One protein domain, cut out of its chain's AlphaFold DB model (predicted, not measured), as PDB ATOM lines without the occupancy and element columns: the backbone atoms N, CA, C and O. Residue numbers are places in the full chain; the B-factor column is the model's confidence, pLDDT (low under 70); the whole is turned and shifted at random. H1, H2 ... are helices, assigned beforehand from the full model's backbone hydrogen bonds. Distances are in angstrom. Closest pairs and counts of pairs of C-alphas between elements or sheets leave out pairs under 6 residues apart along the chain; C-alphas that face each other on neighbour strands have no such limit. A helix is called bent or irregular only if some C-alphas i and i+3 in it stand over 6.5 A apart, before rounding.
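What this domain is: This is residues 10 to 128 of the 232 residues of an uncharacterized protein of Dictyocaulus viviparus (UniProt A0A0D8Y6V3). A long helix, H4, makes the axis of a rod; H1 folds back along it, while H2 and H3 pack on its beginning, near loop residues 63 to 88. The 119 printed residues hold four named helices, H1 to H4 in order: all helix, only just extended, close to loose, radius of gyration of the C-alphas 20.5 A, spans 72 by 28 by 24 A.

How they stand to each other: Start with H1, residues 10 to 33: it touches the hub H4, residues 89 to 127, closest at C-alphas Ala 24 and Gly 105, 4.8 A, at a shallow tilt of 30 degrees, opposite ways. H2, residues 35 to 49, touches H4 residues 90 to 98 alone, closest at C-alphas Leu 39 and Val 94, 6.4 A, only just about perpendicular at 71 degrees. H3, residues 52 to 62, touches H4 residues 89 to 93 alone, closest at C-alphas Gln 59 and Cys 89, 6.9 A. Every O i to N i+4 pair is within hydrogen-bond range in H2, H3 and H4, and 18 of 20 in H1.

Where its parts are: Find C-alpha 10 at (112.765, 167.061, 160.535); H1 runs 35.7 A from there, only just irregular, with C-alphas 30 and 33 6.53 A apart. H2 spans 21.1 A and H3 15.3 A. H4 runs 55.3 A to C-alpha 127 at (101.179, 161.117, 159.189).

The domain as a whole: The printed part has no cut; the link H3 to H4 is long. Look for pLDDT under 70 at residues 10 to 12, 30 to 36, 70 to 75 and 127 to 128.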
ATOM      1  N   PRO A  10     112.278 168.312 161.128       57.81
ATOM      2  CA  PRO A  10     112.765 167.061 160.535       57.81
ATOM      3  C   PRO A  10     114.094 167.225 159.779       57.81
ATOM      4  O   PRO A  10     114.829 166.256 159.651       57.81
ATOM      5  N   GLY A  11     114.451 168.435 159.328       59.84
ATOM      6  CA  GLY A  11     115.701 168.657 158.592       59.84
ATOM      7  C   GLY A  11     116.960 168.508 159.451       59.84
ATOM      8  O   GLY A  11     117.935 167.912 159.003       59.84
ATOM      9  N   GLY A  12     116.934 169.003 160.692       67.50
ATOM     10  CA  GLY A  12     118.107 168.986 161.574       67.50
ATOM     11  C   GLY A  12     118.480 167.579 162.038       67.50
ATOM     12  O   GLY A  12     119.653 167.216 162.027       67.50
ATOM     13  N   VAL A  13     117.481 166.760 162.379       71.50
ATOM     14  CA  VAL A  13     117.707 165.381 162.848       71.50
ATOM     15  C   VAL A  13     118.169 164.474 161.703       71.50
ATOM     16  O   VAL A  13     119.066 163.657 161.871       71.50
ATOM     17  N   ILE A  14     117.620 164.656 160.498       72.69
ATOM     18  CA  ILE A  14     118.058 163.885 159.326       72.69
ATOM     19  C   ILE A  14     119.484 164.286 158.919       72.69
ATOM     20  O   ILE A  14     120.305 163.415 158.646       72.69
ATOM     21  N   ALA A  15     119.809 165.583 158.918       74.12
ATOM     22  CA  ALA A  15     121.154 166.053 158.582       74.12
ATOM     23  C   ALA A  15     122.210 165.564 159.585       74.12
ATOM     24  O   ALA A  15     123.269 165.093 159.176       74.12
ATOM     25  N   THR A  16     121.912 165.621 160.886       76.75
ATOM     26  CA  THR A  16     122.808 165.106 161.935       76.75
ATOM     27  C   THR A  16     122.994 163.593 161.823       76.75
ATOM     28  O   THR A  16     124.137 163.141 161.807       76.75
ATOM     29  N   GLY A  17     121.921 162.828 161.602       77.19
ATOM     30  CA  GLY A  17     122.008 161.383 161.371       77.19
ATOM     31  C   GLY A  17     122.859 161.009 160.148       77.19
ATOM     32  O   GLY A  17     123.702 160.119 160.228       77.19
ATOM     33  N   VAL A  18     122.714 161.720 159.022       79.56
ATOM     34  CA  VAL A  18     123.535 161.485 157.815       79.56
ATOM     35  C   VAL A  18     125.011 161.811 158.064       79.56
ATOM     36  O   VAL A  18     125.885 161.054 157.640       79.56
ATOM     37  N   ILE A  19     125.306 162.898 158.782       79.69
ATOM     38  CA  ILE A  19     126.682 163.278 159.135       79.69
ATOM     39  C   ILE A  19     127.323 162.215 160.037       79.69
ATOM     40  O   ILE A  19     128.450 161.795 159.773       79.69
ATOM     41  N   LEU A  20     126.609 161.736 161.058       80.81
ATOM     42  CA  LEU A  20     127.115 160.706 161.970       80.81
ATOM     43  C   LEU A  20     127.363 159.370 161.258       80.81
ATOM     44  O   LEU A  20     128.373 158.716 161.519       80.81
ATOM     45  N   ILE A  21     126.511 159.009 160.297       78.75
ATOM     46  CA  ILE A  21     126.707 157.831 159.444       78.75
ATOM     47  C   ILE A  21     127.974 157.971 158.594       78.75
ATOM     48  O   ILE A  21     128.783 157.043 158.552       78.75
ATOM     49  N   MET A  22     128.191 159.125 157.958       78.06
ATOM     50  CA  MET A  22     129.400 159.373 157.164       78.06
ATOM     51  C   MET A  22     130.667 159.298 158.025       78.06
ATOM     52  O   MET A  22     131.637 158.655 157.627       78.06
ATOM     53  N   VAL A  23     130.650 159.880 159.229       79.94
ATOM     54  CA  VAL A  23     131.774 159.807 160.180       79.94
ATOM     55  C   VAL A  23     132.019 158.367 160.649       79.94
ATOM     56  O   VAL A  23     133.172 157.935 160.711       79.94
ATOM     57  N   ALA A  24     130.965 157.589 160.911       78.44
ATOM     58  CA  ALA A  24     131.079 156.185 161.308       78.44
ATOM     59  C   ALA A  24     131.659 155.303 160.187       78.44
ATOM     60  O   ALA A  24     132.548 154.487 160.443       78.44
ATOM     61  N   PHE A  25     131.217 155.495 158.938       77.38
ATOM     62  CA  PHE A  25     131.768 154.781 157.782       77.38
ATOM     63  C   PHE A  25     133.225 155.160 157.521       77.38
ATOM     64  O   PHE A  25     134.049 154.267 157.329       77.38
ATOM     65  N   LEU A  26     133.576 156.449 157.575       76.06
ATOM     66  CA  LEU A  26     134.968 156.893 157.456       76.06
ATOM     67  C   LEU A  26     135.850 156.295 158.562       76.06
ATOM     68  O   LEU A  26     136.957 155.845 158.275       76.06
ATOM     69  N   GLY A  27     135.345 156.202 159.797       72.44
ATOM     70  CA  GLY A  27     136.032 155.520 160.898       72.44
ATOM     71  C   GLY A  27     136.245 154.025 160.633       72.44
ATOM     72  O   GLY A  27     137.349 153.512 160.812       72.44
ATOM     73  N   PHE A  28     135.222 153.323 160.140       72.25
ATOM     74  CA  PHE A  28     135.306 151.889 159.851       72.25
ATOM     75  C   PHE A  28     136.232 151.579 158.663       72.25
ATOM     76  O   PHE A  28     137.125 150.737 158.785       72.25
ATOM     77  N   TYR A  29     136.076 152.282 157.538       72.81
ATOM     78  CA  TYR A  29     136.932 152.114 156.359       72.81
ATOM     79  C   TYR A  29     138.366 152.579 156.611       72.81
ATOM     80  O   TYR A  29     139.301 151.918 156.154       72.81
ATOM     81  N   GLY A  30     138.546 153.647 157.397       63.28
ATOM     82  CA  GLY A  30     139.857 154.112 157.839       63.28
ATOM     83  C   GLY A  30     140.652 152.976 158.478       63.28
ATOM     84  O   GLY A  30     141.753 152.672 158.025       63.28
ATOM     85  N   THR A  31     140.061 152.251 159.434       65.19
ATOM     86  CA  THR A  31     140.760 151.175 160.165       65.19
ATOM     87  C   THR A  31     141.232 149.994 159.310       65.19
ATOM     88  O   THR A  31     142.146 149.294 159.740       65.19
ATOM     89  N   LYS A  32     140.667 149.762 158.114       64.38
ATOM     90  CA  LYS A  32     140.905 148.513 157.369       64.38
ATOM     91  C   LYS A  32     142.046 148.530 156.349       64.38
ATOM     92  O   LYS A  32     142.582 147.457 156.117       64.38
ATOM     93  N   ASN A  33     142.443 149.673 155.771       61.53
ATOM     94  CA  ASN A  33     143.423 149.666 154.662       61.53
ATOM     95  C   ASN A  33     144.640 150.614 154.781       61.53
ATOM     96  O   ASN A  33     145.613 150.370 154.078       61.53
ATOM     97  N   HIS A  34     144.654 151.659 155.630       55.81
ATOM     98  CA  HIS A  34     145.776 152.638 155.648       55.81
ATOM     99  C   HIS A  34     146.109 153.299 157.015       55.81
ATOM    100  O   HIS A  34     146.990 154.157 157.086       55.81
ATOM    101  N   ASN A  35     145.439 152.945 158.120       64.75
ATOM    102  CA  ASN A  35     145.370 153.815 159.311       64.75
ATOM    103  C   ASN A  35     146.530 153.740 160.310       64.75
ATOM    104  O   ASN A  35     146.703 154.684 161.076       64.75
ATOM    105  N   GLN A  36     147.345 152.680 160.335       68.06
ATOM    106  CA  GLN A  36     148.406 152.622 161.348       68.06
ATOM    107  C   GLN A  36     149.403 153.780 161.155       68.06
ATOM    108  O   GLN A  36     149.684 154.498 162.108       68.06
ATOM    109  N   ALA A  37     149.833 154.050 159.915       78.12
ATOM    110  CA  ALA A  37     150.767 155.134 159.582       78.12
ATOM    111  C   ALA A  37     150.209 156.545 159.858       78.12
ATOM    112  O   ALA A  37     150.920 157.396 160.390       78.12
ATOM    113  N   ALA A  38     148.934 156.793 159.545       82.56
ATOM    114  CA  ALA A  38     148.291 158.079 159.826       82.56
ATOM    115  C   ALA A  38     148.145 158.321 161.338       82.56
ATOM    116  O   ALA A  38     148.415 159.419 161.827       82.56
ATOM    117  N   LEU A  39     147.773 157.281 162.088       84.62
ATOM    118  CA  LEU A  39     147.655 157.341 163.540       84.62
ATOM    119  C   LEU A  39     149.022 157.547 164.210       84.62
ATOM    120  O   LEU A  39     149.125 158.373 165.117       84.62
ATOM    121  N   PHE A  40     150.075 156.880 163.720       87.44
ATOM    122  CA  PHE A  40     151.458 157.137 164.138       87.44
ATOM    123  C   PHE A  40     151.825 158.616 163.955       87.44
ATOM    124  O   PHE A  40     152.253 159.256 164.914       87.44
ATOM    125  N   PHE A  41     151.600 159.183 162.765       88.19
ATOM    126  CA  PHE A  41     151.926 160.585 162.487       88.19
ATOM    127  C   PHE A  41     151.166 161.566 163.391       88.19
ATOM    128  O   PHE A  41     151.759 162.522 163.899       88.19
ATOM    129  N   LEU A  42     149.870 161.329 163.626       89.19
ATOM    130  CA  LEU A  42     149.052 162.170 164.504       89.19
ATOM    131  C   LEU A  42     149.532 162.126 165.957       89.19
ATOM    132  O   LEU A  42     149.627 163.172 166.598       89.19
ATOM    133  N   ILE A  43     149.859 160.936 166.465       91.69
ATOM    134  CA  ILE A  43     150.328 160.764 167.843       91.69
ATOM    135  C   ILE A  43     151.709 161.391 168.020       91.69
ATOM    136  O   ILE A  43     151.907 162.121 168.986       91.69
ATOM    137  N   VAL A  44     152.643 161.177 167.087       92.31
ATOM    138  CA  VAL A  44     153.982 161.789 167.137       92.31
ATOM    139  C   VAL A  44     153.888 163.314 167.077       92.31
ATOM    140  O   VAL A  44     154.445 164.002 167.933       92.31
ATOM    141  N   SER A  45     153.131 163.856 166.119       92.25
ATOM    142  CA  SER A  45     152.940 165.308 165.984       92.25
ATOM    143  C   SER A  45     152.269 165.913 167.221       92.25
ATOM    144  O   SER A  45     152.675 166.974 167.699       92.25
ATOM    145  N   GLY A  46     151.261 165.224 167.765       93.00
ATOM    146  CA  GLY A  46     150.575 165.625 168.991       93.00
ATOM    147  C   GLY A  46     151.500 165.596 170.205       93.00
ATOM    148  O   GLY A  46     151.516 166.543 170.988       93.00
ATOM    149  N   TRP A  47     152.324 164.558 170.331       92.12
ATOM    150  CA  TRP A  47     153.279 164.409 171.426       92.12
ATOM    151  C   TRP A  47     154.348 165.501 171.415       92.12
ATOM    152  O   TRP A  47     154.630 166.086 172.458       92.12
ATOM    153  N   LEU A  48     154.911 165.820 170.244       91.56
ATOM    154  CA  LEU A  48     155.918 166.879 170.095       91.56
ATOM    155  C   LEU A  48     155.382 168.262 170.477       91.56
ATOM    156  O   LEU A  48     156.124 169.080 171.012       91.56
ATOM    157  N   ARG A  49     154.097 168.516 170.217       95.25
ATOM    158  CA  ARG A  49     153.449 169.795 170.528       95.25
ATOM    159  C   ARG A  49     152.916 169.887 171.961       95.25
ATOM    160  O   ARG A  49     152.543 170.972 172.390       95.25
ATOM    161  N   SER A  50     152.845 168.768 172.678       93.69
ATOM    162  CA  SER A  50     152.250 168.708 174.014       93.69
ATOM    163  C   SER A  50     153.234 169.114 175.110       93.69
ATOM    164  O   SER A  50     154.426 168.804 175.040       93.69
ATOM    165  N   ASP A  51     152.707 169.737 176.162       93.75
ATOM    166  CA  ASP A  51     153.456 170.043 177.381       93.75
ATOM    167  C   ASP A  51     153.753 168.776 178.201       93.75
ATOM    168  O   ASP A  51     153.049 167.762 178.111       93.75
ATOM    169  N   GLU A  52     154.769 168.842 179.063       88.12
ATOM    170  CA  GLU A  52     155.209 167.709 179.895       88.12
ATOM    171  C   GLU A  52     154.117 167.171 180.836       88.12
ATOM    172  O   GLU A  52     154.082 165.974 181.115       88.12
ATOM    173  N   ALA A  53     153.175 168.014 181.274       90.19
ATOM    174  CA  ALA A  53     152.032 167.584 182.084       90.19
ATOM    175  C   ALA A  53     151.078 166.651 181.310       90.19
ATOM    176  O   ALA A  53     150.654 165.624 181.834       90.19
ATOM    177  N   ILE A  54     150.798 166.954 180.038       92.19
ATOM    178  CA  ILE A  54     149.935 166.122 179.182       92.19
ATOM    179  C   ILE A  54     150.627 164.801 178.847       92.19
ATOM    180  O   ILE A  54     150.002 163.741 178.877       92.19
ATOM    181  N   LYS A  55     151.937 164.850 178.574       90.56
ATOM    182  CA  LYS A  55     152.748 163.642 178.372       90.56
ATOM    183  C   LYS A  55     152.713 162.756 179.616       90.56
ATOM    184  O   LYS A  55     152.529 161.549 179.495       90.56
ATOM    185  N   TRP A  56     152.827 163.342 180.808       89.75
ATOM    186  CA  TRP A  56     152.720 162.620 182.075       89.75
ATOM    187  C   TRP A  56     151.364 161.927 182.255       89.75
ATOM    188  O   TRP A  56     151.326 160.731 182.556       89.75
ATOM    189  N   ASP A  57     150.263 162.642 182.023       92.00
ATOM    190  CA  ASP A  57     148.918 162.074 182.143       92.00
ATOM    191  C   ASP A  57     148.677 160.959 181.121       92.00
ATOM    192  O   ASP A  57     148.110 159.920 181.465       92.00
ATOM    193  N   ALA A  58     149.177 161.118 179.892       91.25
ATOM    194  CA  ALA A  58     149.126 160.074 178.874       91.25
ATOM    195  C   ALA A  58     149.909 158.824 179.312       91.25
ATOM    196  O   ALA A  58     149.372 157.719 179.291       91.25
ATOM    197  N   GLN A  59     151.148 158.988 179.778       90.44
ATOM    198  CA  GLN A  59     151.969 157.885 180.291       90.44
ATOM    199  C   GLN A  59     151.265 157.139 181.432       90.44
ATOM    200  O   GLN A  59     151.215 155.907 181.436       90.44
ATOM    201  N   LYS A  60     150.663 157.877 182.374       91.00
ATOM    202  CA  LYS A  60     149.908 157.304 183.496       91.00
ATOM    203  C   LYS A  60     148.653 156.560 183.033       91.00
ATOM    204  O   LYS A  60     148.375 155.480 183.547       91.00
ATOM    205  N   ALA A  61     147.905 157.121 182.084       91.25
ATOM    206  CA  ALA A  61     146.662 156.538 181.580       91.25
ATOM    207  C   ALA A  61     146.895 155.273 180.739       91.25
ATOM    208  O   ALA A  61     146.126 154.319 180.840       91.25
ATOM    209  N   PHE A  62     147.951 155.259 179.922       91.50
ATOM    210  CA  PHE A  62     148.277 154.134 179.041       91.50
ATOM    211  C   PHE A  62     149.258 153.126 179.658       91.50
ATOM    212  O   PHE A  62     149.467 152.064 179.076       91.50
ATOM    213  N   GLY A  63     149.842 153.421 180.825       89.62
ATOM    214  CA  GLY A  63     150.787 152.526 181.501       89.62
ATOM    215  C   GLY A  63     152.070 152.311 180.695       89.62
ATOM    216  O   GLY A  63     152.522 151.180 180.529       89.62
ATOM    217  N   CYS A  64     152.624 153.390 180.147       90.50
ATOM    218  CA  CYS A  64     153.784 153.375 179.258       90.50
ATOM    219  C   CYS A  64     154.744 154.524 179.603       90.50
ATOM    220  O   CYS A  64     154.367 155.464 180.301       90.50
ATOM    221  N   CYS A  65     155.982 154.475 179.111       89.19
ATOM    222  CA  CYS A  65     157.000 155.495 179.378       89.19
ATOM    223  C   CYS A  65     157.727 155.892 178.090       89.19
ATOM    224  O   CYS A  65     158.223 155.023 177.375       89.19
ATOM    225  N   GLY A  66     157.841 157.199 177.830       86.94
ATOM    226  CA  GLY A  66     158.506 157.722 176.635       86.94
ATOM    227  C   GLY A  66     157.735 157.427 175.344       86.94
ATOM    228  O   GLY A  66     156.916 156.516 175.284       86.94
ATOM    229  N   LEU A  67     157.967 158.213 174.288       86.12
ATOM    230  CA  LEU A  67     157.249 158.025 173.024       86.12
ATOM    231  C   LEU A  67     157.766 156.795 172.258       86.12
ATOM    232  O   LEU A  67     157.035 155.819 172.117       86.12
ATOM    233  N   GLU A  68     159.018 156.824 171.799       79.19
ATOM    234  CA  GLU A  68     159.634 155.746 171.002       79.19
ATOM    235  C   GLU A  68     160.686 154.945 171.777       79.19
ATOM    236  O   GLU A  68     160.729 153.722 171.665       79.19
ATOM    237  N   ILE A  69     161.508 155.617 172.589       72.81
ATOM    238  CA  ILE A  69     162.591 155.004 173.368       72.81
ATOM    239  C   ILE A  69     162.317 155.236 174.854       72.81
ATOM    240  O   ILE A  69     162.035 156.360 175.282       72.81
ATOM    241  N   VAL A  70     162.422 154.169 175.644       63.84
ATOM    242  CA  VAL A  70     162.405 154.242 177.107       63.84
ATOM    243  C   VAL A  70     163.794 154.699 177.552       63.84
ATOM    244  O   VAL A  70     164.746 153.927 177.512       63.84
ATOM    245  N   ASN A  71     163.942 155.964 177.946       62.66
ATOM    246  CA  ASN A  71     165.190 156.420 178.557       62.66
ATOM    247  C   ASN A  71     165.213 155.989 180.030       62.66
ATOM    248  O   ASN A  71     164.557 156.602 180.873       62.66
ATOM    249  N   GLU A  72     166.009 154.962 180.334       52.31
ATOM    250  CA  GLU A  72     166.229 154.380 181.674       52.31
ATOM    251  C   GLU A  72     166.683 155.409 182.734       52.31
ATOM    252  O   GLU A  72     166.508 155.218 183.938       52.31
ATOM    253  N   GLN A  73     167.225 156.546 182.290       52.47
ATOM    254  CA  GLN A  73     167.704 157.639 183.139       52.47
ATOM    255  C   GLN A  73     166.632 158.694 183.469       52.47
ATOM    256  O   GLN A  73     166.903 159.618 184.237       52.47
ATOM    257  N   ASN A  74     165.408 158.585 182.936       61.78
ATOM    258  CA  ASN A  74     164.364 159.577 183.186       61.78
ATOM    259  C   ASN A  74     163.638 159.298 184.517       61.78
ATOM    260  O   ASN A  74     162.785 158.414 184.618       61.78
ATOM    261  N   THR A  75     163.964 160.073 185.557       61.91
ATOM    262  CA  THR A  75     163.392 159.977 186.920       61.91
ATOM    263  C   THR A  75     161.861 160.006 186.982       61.91
ATOM    264  O   THR A  75     161.281 159.582 187.982       61.91
ATOM    265  N   THR A  76     161.183 160.494 185.943       72.56
ATOM    266  CA  THR A  76     159.718 160.493 185.830       72.56
ATOM    267  C   THR A  76     159.147 159.087 185.677       72.56
ATOM    268  O   THR A  76     158.155 158.782 186.331       72.56
ATOM    269  N   CYS A  77     159.773 158.187 184.920       77.00
ATOM    270  CA  CYS A  77     159.195 156.856 184.705       77.00
ATOM    271  C   CYS A  77     159.272 155.948 185.939       77.00
ATOM    272  O   CYS A  77     158.433 155.068 186.102       77.00
ATOM    273  N   LYS A  78     160.180 156.239 186.880       77.12
ATOM    274  CA  LYS A  78     160.228 155.571 188.194       77.12
ATOM    275  C   LYS A  78     159.015 155.863 189.077       77.12
ATOM    276  O   LYS A  78     158.726 155.124 190.009       77.12
ATOM    277  N   LYS A  79     158.311 156.962 188.797       82.69
ATOM    278  CA  LYS A  79     157.095 157.364 189.512       82.69
ATOM    279  C   LYS A  79     155.829 156.749 188.904       82.69
ATOM    280  O   LYS A  79     154.739 157.002 189.415       82.69
ATOM    281  N   LEU A  80     155.947 156.002 187.802       83.12
ATOM    282  CA  LEU A  80     154.813 155.352 187.156       83.12
ATOM    283  C   LEU A  80     154.516 153.979 187.775       83.12
ATOM    284  O   LEU A  80     155.434 153.297 188.223       83.12
ATOM    285  N   PRO A  81     153.256 153.511 187.707       80.75
ATOM    286  CA  PRO A  81     152.885 152.175 188.175       80.75
ATOM    287  C   PRO A  81     153.578 151.024 187.425       80.75
ATOM    288  O   PRO A  81     153.634 149.924 187.954       80.75
ATOM    289  N   CYS A  82     154.093 151.255 186.206       80.75
ATOM    290  CA  CYS A  82     154.768 150.241 185.381       80.75
ATOM    291  C   CYS A  82     156.290 150.154 185.598       80.75
ATOM    292  O   CYS A  82     156.976 149.627 184.728       80.75
ATOM    293  N   HIS A  83     156.811 150.680 186.715       70.25
ATOM    294  CA  HIS A  83     158.232 150.985 186.933       70.25
ATOM    295  C   HIS A  83     159.234 149.936 186.409       70.25
ATOM    296  O   HIS A  83     160.223 150.338 185.793       70.25
ATOM    297  N   ASP A  84     158.978 148.643 186.614       74.00
ATOM    298  CA  ASP A  84     159.938 147.572 186.316       74.00
ATOM    299  C   ASP A  84     159.868 147.048 184.864       74.00
ATOM    300  O   ASP A  84     160.845 146.496 184.367       74.00
ATOM    301  N   GLU A  85     158.753 147.257 184.145       77.19
ATOM    302  CA  GLU A  85     158.534 146.752 182.772       77.19
ATOM    303  C   GLU A  85     157.708 147.725 181.895       77.19
ATOM    304  O   GLU A  85     156.757 147.340 181.205       77.19
ATOM    305  N   CYS A  86     158.027 149.025 181.906       85.31
ATOM    306  CA  CYS A  86     157.314 149.974 181.042       85.31
ATOM    307  C   CYS A  86     157.668 149.761 179.558       85.31
ATOM    308  O   CYS A  86     158.831 149.764 179.153       85.31
ATOM    309  N   LYS A  87     156.633 149.681 178.718       89.00
ATOM    310  CA  LYS A  87     156.751 149.697 177.252       89.00
ATOM    311  C   LYS A  87     156.768 151.139 176.718       89.00
ATOM    312  O   LYS A  87     156.229 152.031 177.384       89.00
ATOM    313  N   PRO A  88     157.315 151.380 175.511       90.12
ATOM    314  CA  PRO A  88     157.192 152.674 174.845       90.12
ATOM    315  C   PRO A  88     155.725 152.998 174.534       90.12
ATOM    316  O   PRO A  88     154.934 152.116 174.182       90.12
ATOM    317  N   CYS A  89     155.350 154.270 174.659       91.12
ATOM    318  CA  CYS A  89     153.968 154.717 174.523       91.12
ATOM    319  C   CYS A  89     153.444 154.682 173.093       91.12
ATOM    320  O   CYS A  89     152.257 154.427 172.899       91.12
ATOM    321  N   LEU A  90     154.286 154.910 172.086       91.12
ATOM    322  CA  LEU A  90     153.835 154.993 170.700       91.12
ATOM    323  C   LEU A  90     153.088 153.726 170.225       91.12
ATOM    324  O   LEU A  90     151.944 153.863 169.786       91.12
ATOM    325  N   PRO A  91     153.631 152.494 170.352       90.88
ATOM    326  CA  PRO A  91     152.900 151.293 169.943       90.88
ATOM    327  C   PRO A  91     151.659 151.020 170.806       90.88
ATOM    328  O   PRO A  91     150.659 150.526 170.288       90.88
ATOM    329  N   VAL A  92     151.688 151.371 172.098       91.62
ATOM    330  CA  VAL A  92     150.558 151.169 173.022       91.62
ATOM    331  C   VAL A  92     149.388 152.092 172.670       91.62
ATOM    332  O   VAL A  92     148.256 151.628 172.526       91.62
ATOM    333  N   ILE A  93     149.649 153.389 172.487       91.88
ATOM    334  CA  ILE A  93     148.618 154.385 172.169       91.88
ATOM    335  C   ILE A  93     148.008 154.089 170.795       91.88
ATOM    336  O   ILE A  93     146.785 154.149 170.655       91.88
ATOM    337  N   VAL A  94     148.822 153.721 169.798       90.56
ATOM    338  CA  VAL A  94     148.344 153.343 168.455       90.56
ATOM    339  C   VAL A  94     147.408 152.134 168.523       90.56
ATOM    340  O   VAL A  94     146.307 152.177 167.969       90.56
ATOM    341  N   ASP A  95     147.802 151.075 169.228       89.00
ATOM    342  CA  ASP A  95     147.013 149.845 169.332       89.00
ATOM    343  C   ASP A  95     145.698 150.047 170.110       89.00
ATOM    344  O   ASP A  95     144.623 149.634 169.662       89.00
ATOM    345  N   VAL A  96     145.743 150.741 171.250       90.00
ATOM    346  CA  VAL A  96     144.539 151.042 172.043       90.00
ATOM    347  C   VAL A  96     143.591 151.963 171.273       90.00
ATOM    348  O   VAL A  96     142.386 151.707 171.223       90.00
ATOM    349  N   THR A  97     144.119 153.007 170.631       88.75
ATOM    350  CA  THR A  97     143.304 153.961 169.868       88.75
ATOM    351  C   THR A  97     142.656 153.291 168.661       88.75
ATOM    352  O   THR A  97     141.466 153.494 168.430       88.75
ATOM    353  N   SER A  98     143.379 152.427 167.942       84.75
ATOM    354  CA  SER A  98     142.827 151.658 166.818       84.75
ATOM    355  C   SER A  98     141.661 150.761 167.255       84.75
ATOM    356  O   SER A  98     140.569 150.827 166.682       84.75
ATOM    357  N   ARG A  99     141.838 149.991 168.340       84.81
ATOM    358  CA  ARG A  99     140.791 149.101 168.875       84.81
ATOM    359  C   ARG A  99     139.562 149.867 169.367       84.81
ATOM    360  O   ARG A  99     138.431 149.429 169.144       84.81
ATOM    361  N   ASN A 100     139.767 151.008 170.020       87.19
ATOM    362  CA  ASN A 100     138.668 151.847 170.493       87.19
ATOM    363  C   ASN A 100     137.942 152.545 169.341       87.19
ATOM    364  O   ASN A 100     136.716 152.627 169.377       87.19
ATOM    365  N   LEU A 101     138.652 152.973 168.294       83.19
ATOM    366  CA  LEU A 101     138.044 153.618 167.132       83.19
ATOM    367  C   LEU A 101     137.056 152.684 166.418       83.19
ATOM    368  O   LEU A 101     135.946 153.103 166.094       83.19
ATOM    369  N   SER A 102     137.394 151.398 166.257       80.75
ATOM    370  CA  SER A 102     136.458 150.410 165.700       80.75
ATOM    371  C   SER A 102     135.216 150.205 166.580       80.75
ATOM    372  O   SER A 102     134.108 150.073 166.060       80.75
ATOM    373  N   ARG A 103     135.372 150.208 167.913       83.38
ATOM    374  CA  ARG A 103     134.247 150.071 168.860       83.38
ATOM    375  C   ARG A 103     133.334 151.296 168.849       83.38
ATOM    376  O   ARG A 103     132.117 151.150 168.792       83.38
ATOM    377  N   VAL A 104     133.915 152.494 168.864       85.31
ATOM    378  CA  VAL A 104     133.172 153.761 168.808       85.31
ATOM    379  C   VAL A 104     132.447 153.906 167.468       85.31
ATOM    380  O   VAL A 104     131.287 154.313 167.456       85.31
ATOM    381  N   GLY A 105     133.070 153.496 166.357       80.38
ATOM    382  CA  GLY A 105     132.423 153.477 165.041       80.38
ATOM    383  C   GLY A 105     131.161 152.606 165.007       80.38
ATOM    384  O   GLY A 105     130.143 153.019 164.454       80.38
ATOM    385  N   LEU A 106     131.186 151.441 165.665       81.19
ATOM    386  CA  LEU A 106     130.013 150.569 165.785       81.19
ATOM    387  C   LEU A 106     128.904 151.190 166.650       81.19
ATOM    388  O   LEU A 106     127.738 151.165 166.257       81.19
ATOM    389  N   LEU A 107     129.254 151.769 167.805       85.06
ATOM    390  CA  LEU A 107     128.284 152.442 168.678       85.06
ATOM    391  C   LEU A 107     127.614 153.628 167.968       85.06
ATOM    392  O   LEU A 107     126.395 153.785 168.055       85.06
ATOM    393  N   GLY A 108     128.384 154.414 167.211       83.19
ATOM    394  CA  GLY A 108     127.862 155.519 166.402       83.19
ATOM    395  C   GLY A 108     126.894 155.061 165.307       83.19
ATOM    396  O   GLY A 108     125.871 155.709 165.073       83.19
ATOM    397  N   LEU A 109     127.162 153.911 164.678       81.44
ATOM    398  CA  LEU A 109     126.279 153.331 163.662       81.44
ATOM    399  C   LEU A 109     124.944 152.855 164.260       81.44
ATOM    400  O   LEU A 109     123.886 153.122 163.687       81.44
ATOM    401  N   LEU A 110     124.973 152.205 165.429       83.31
ATOM    402  CA  LEU A 110     123.761 151.768 166.136       83.31
ATOM    403  C   LEU A 110     122.894 152.950 166.580       83.31
ATOM    404  O   LEU A 110     121.676 152.928 166.393       83.31
ATOM    405  N   PHE A 111     123.522 153.992 167.129       84.25
ATOM    406  CA  PHE A 111     122.818 155.195 167.556       84.25
ATOM    407  C   PHE A 111     122.142 155.889 166.364       84.25
ATOM    408  O   PHE A 111     120.934 156.122 166.401       84.25
ATOM    409  N   SER A 112     122.864 156.062 165.253       84.19
ATOM    410  CA  SER A 112     122.318 156.659 164.024       84.19
ATOM    411  C   SER A 112     121.127 155.871 163.461       84.19
ATOM    412  O   SER A 112     120.121 156.451 163.049       84.19
ATOM    413  N   PHE A 113     121.199 154.534 163.466       82.31
ATOM    414  CA  PHE A 113     120.079 153.694 163.035       82.31
ATOM    415  C   PHE A 113     118.844 153.897 163.921       82.31
ATOM    416  O   PHE A 113     117.731 154.038 163.409       82.31
ATOM    417  N   SER A 114     119.037 153.955 165.244       81.19
ATOM    418  CA  SER A 114     117.943 154.167 166.194       81.19
ATOM    419  C   SER A 114     117.291 155.549 166.051       81.19
ATOM    420  O   SER A 114     116.066 155.651 166.138       81.19
ATOM    421  N   GLU A 115     118.067 156.589 165.732       83.62
ATOM    422  CA  GLU A 115     117.551 157.936 165.469       83.62
ATOM    423  C   GLU A 115     116.722 157.988 164.184       83.62
ATOM    424  O   GLU A 115     115.606 158.509 164.191       83.62
ATOM    425  N   ILE A 116     117.211 157.394 163.090       82.50
ATOM    426  CA  ILE A 116     116.471 157.342 161.820       82.50
ATOM    427  C   ILE A 116     115.177 156.542 161.983       82.50
ATOM    428  O   ILE A 116     114.118 156.984 161.530       82.50
ATOM    429  N   ALA A 117     115.234 155.391 162.659       82.00
ATOM    430  CA  ALA A 117     114.050 154.596 162.964       82.00
ATOM    431  C   ALA A 117     113.055 155.389 163.830       82.00
ATOM    432  O   ALA A 117     111.857 155.382 163.544       82.00
ATOM    433  N   GLY A 118     113.544 156.122 164.833       83.38
ATOM    434  CA  GLY A 118     112.739 157.000 165.681       83.38
ATOM    435  C   GLY A 118     112.062 158.128 164.899       83.38
ATOM    436  O   GLY A 118     110.854 158.327 165.035       83.38
ATOM    437  N   VAL A 119     112.796 158.819 164.021       84.44
ATOM    438  CA  VAL A 119     112.247 159.873 163.147       84.44
ATOM    439  C   VAL A 119     111.219 159.300 162.179       84.44
ATOM    440  O   VAL A 119     110.152 159.889 162.014       84.44
ATOM    441  N   TRP A 120     111.493 158.151 161.562       81.56
ATOM    442  CA  TRP A 120     110.548 157.491 160.662       81.56
ATOM    443  C   TRP A 120     109.271 157.061 161.393       81.56
ATOM    444  O   TRP A 120     108.170 157.317 160.900       81.56
ATOM    445  N   LEU A 121     109.395 156.467 162.584       81.50
ATOM    446  CA  LEU A 121     108.254 156.102 163.425       81.50
ATOM    447  C   LEU A 121     107.449 157.334 163.839       81.50
ATOM    448  O   LEU A 121     106.225 157.307 163.741       81.50
ATOM    449  N   ALA A 122     108.107 158.423 164.242       80.56
ATOM    450  CA  ALA A 122     107.447 159.671 164.612       80.56
ATOM    451  C   ALA A 122     106.763 160.343 163.411       80.56
ATOM    452  O   ALA A 122     105.625 160.801 163.523       80.56
ATOM    453  N   TYR A 123     107.418 160.365 162.245       80.81
ATOM    454  CA  TYR A 123     106.828 160.845 160.997       80.81
ATOM    455  C   TYR A 123     105.591 160.023 160.643       80.81
ATOM    456  O   TYR A 123     104.528 160.585 160.395       80.81
ATOM    457  N   ARG A 124     105.699 158.692 160.694       78.88
ATOM    458  CA  ARG A 124     104.576 157.792 160.450       78.88
ATOM    459  C   ARG A 124     103.458 158.021 161.457       78.88
ATOM    460  O   ARG A 124     102.321 158.145 161.040       78.88
ATOM    461  N   PHE A 125     103.761 158.116 162.746       74.25
ATOM    462  CA  PHE A 125     102.762 158.344 163.787       74.25
ATOM    463  C   PHE A 125     101.983 159.643 163.558       74.25
ATOM    464  O   PHE A 125     100.764 159.653 163.673       74.25
ATOM    465  N   ARG A 126     102.669 160.719 163.157       73.19
ATOM    466  CA  ARG A 126     102.033 162.011 162.849       73.19
ATOM    467  C   ARG A 126     101.321 162.034 161.492       73.19
ATOM    468  O   ARG A 126     100.412 162.834 161.313       73.19
ATOM    469  N   ASN A 127     101.746 161.201 160.540       67.94
ATOM    470  CA  ASN A 127     101.179 161.117 159.189       67.94
ATOM    471  C   ASN A 127     100.152 159.976 159.028       67.94
ATOM    472  O   ASN A 127      99.525 159.845 157.976       67.94
ATOM    473  N   ILE A 128      99.953 159.154 160.063       66.25
ATOM    474  CA  ILE A 128      98.746 158.349 160.238       66.25
ATOM    475  C   ILE A 128      97.641 159.356 160.567       66.25
ATOM    476  O   ILE A 128      97.569 159.876 161.676       66.25
TER     477      ILE A 128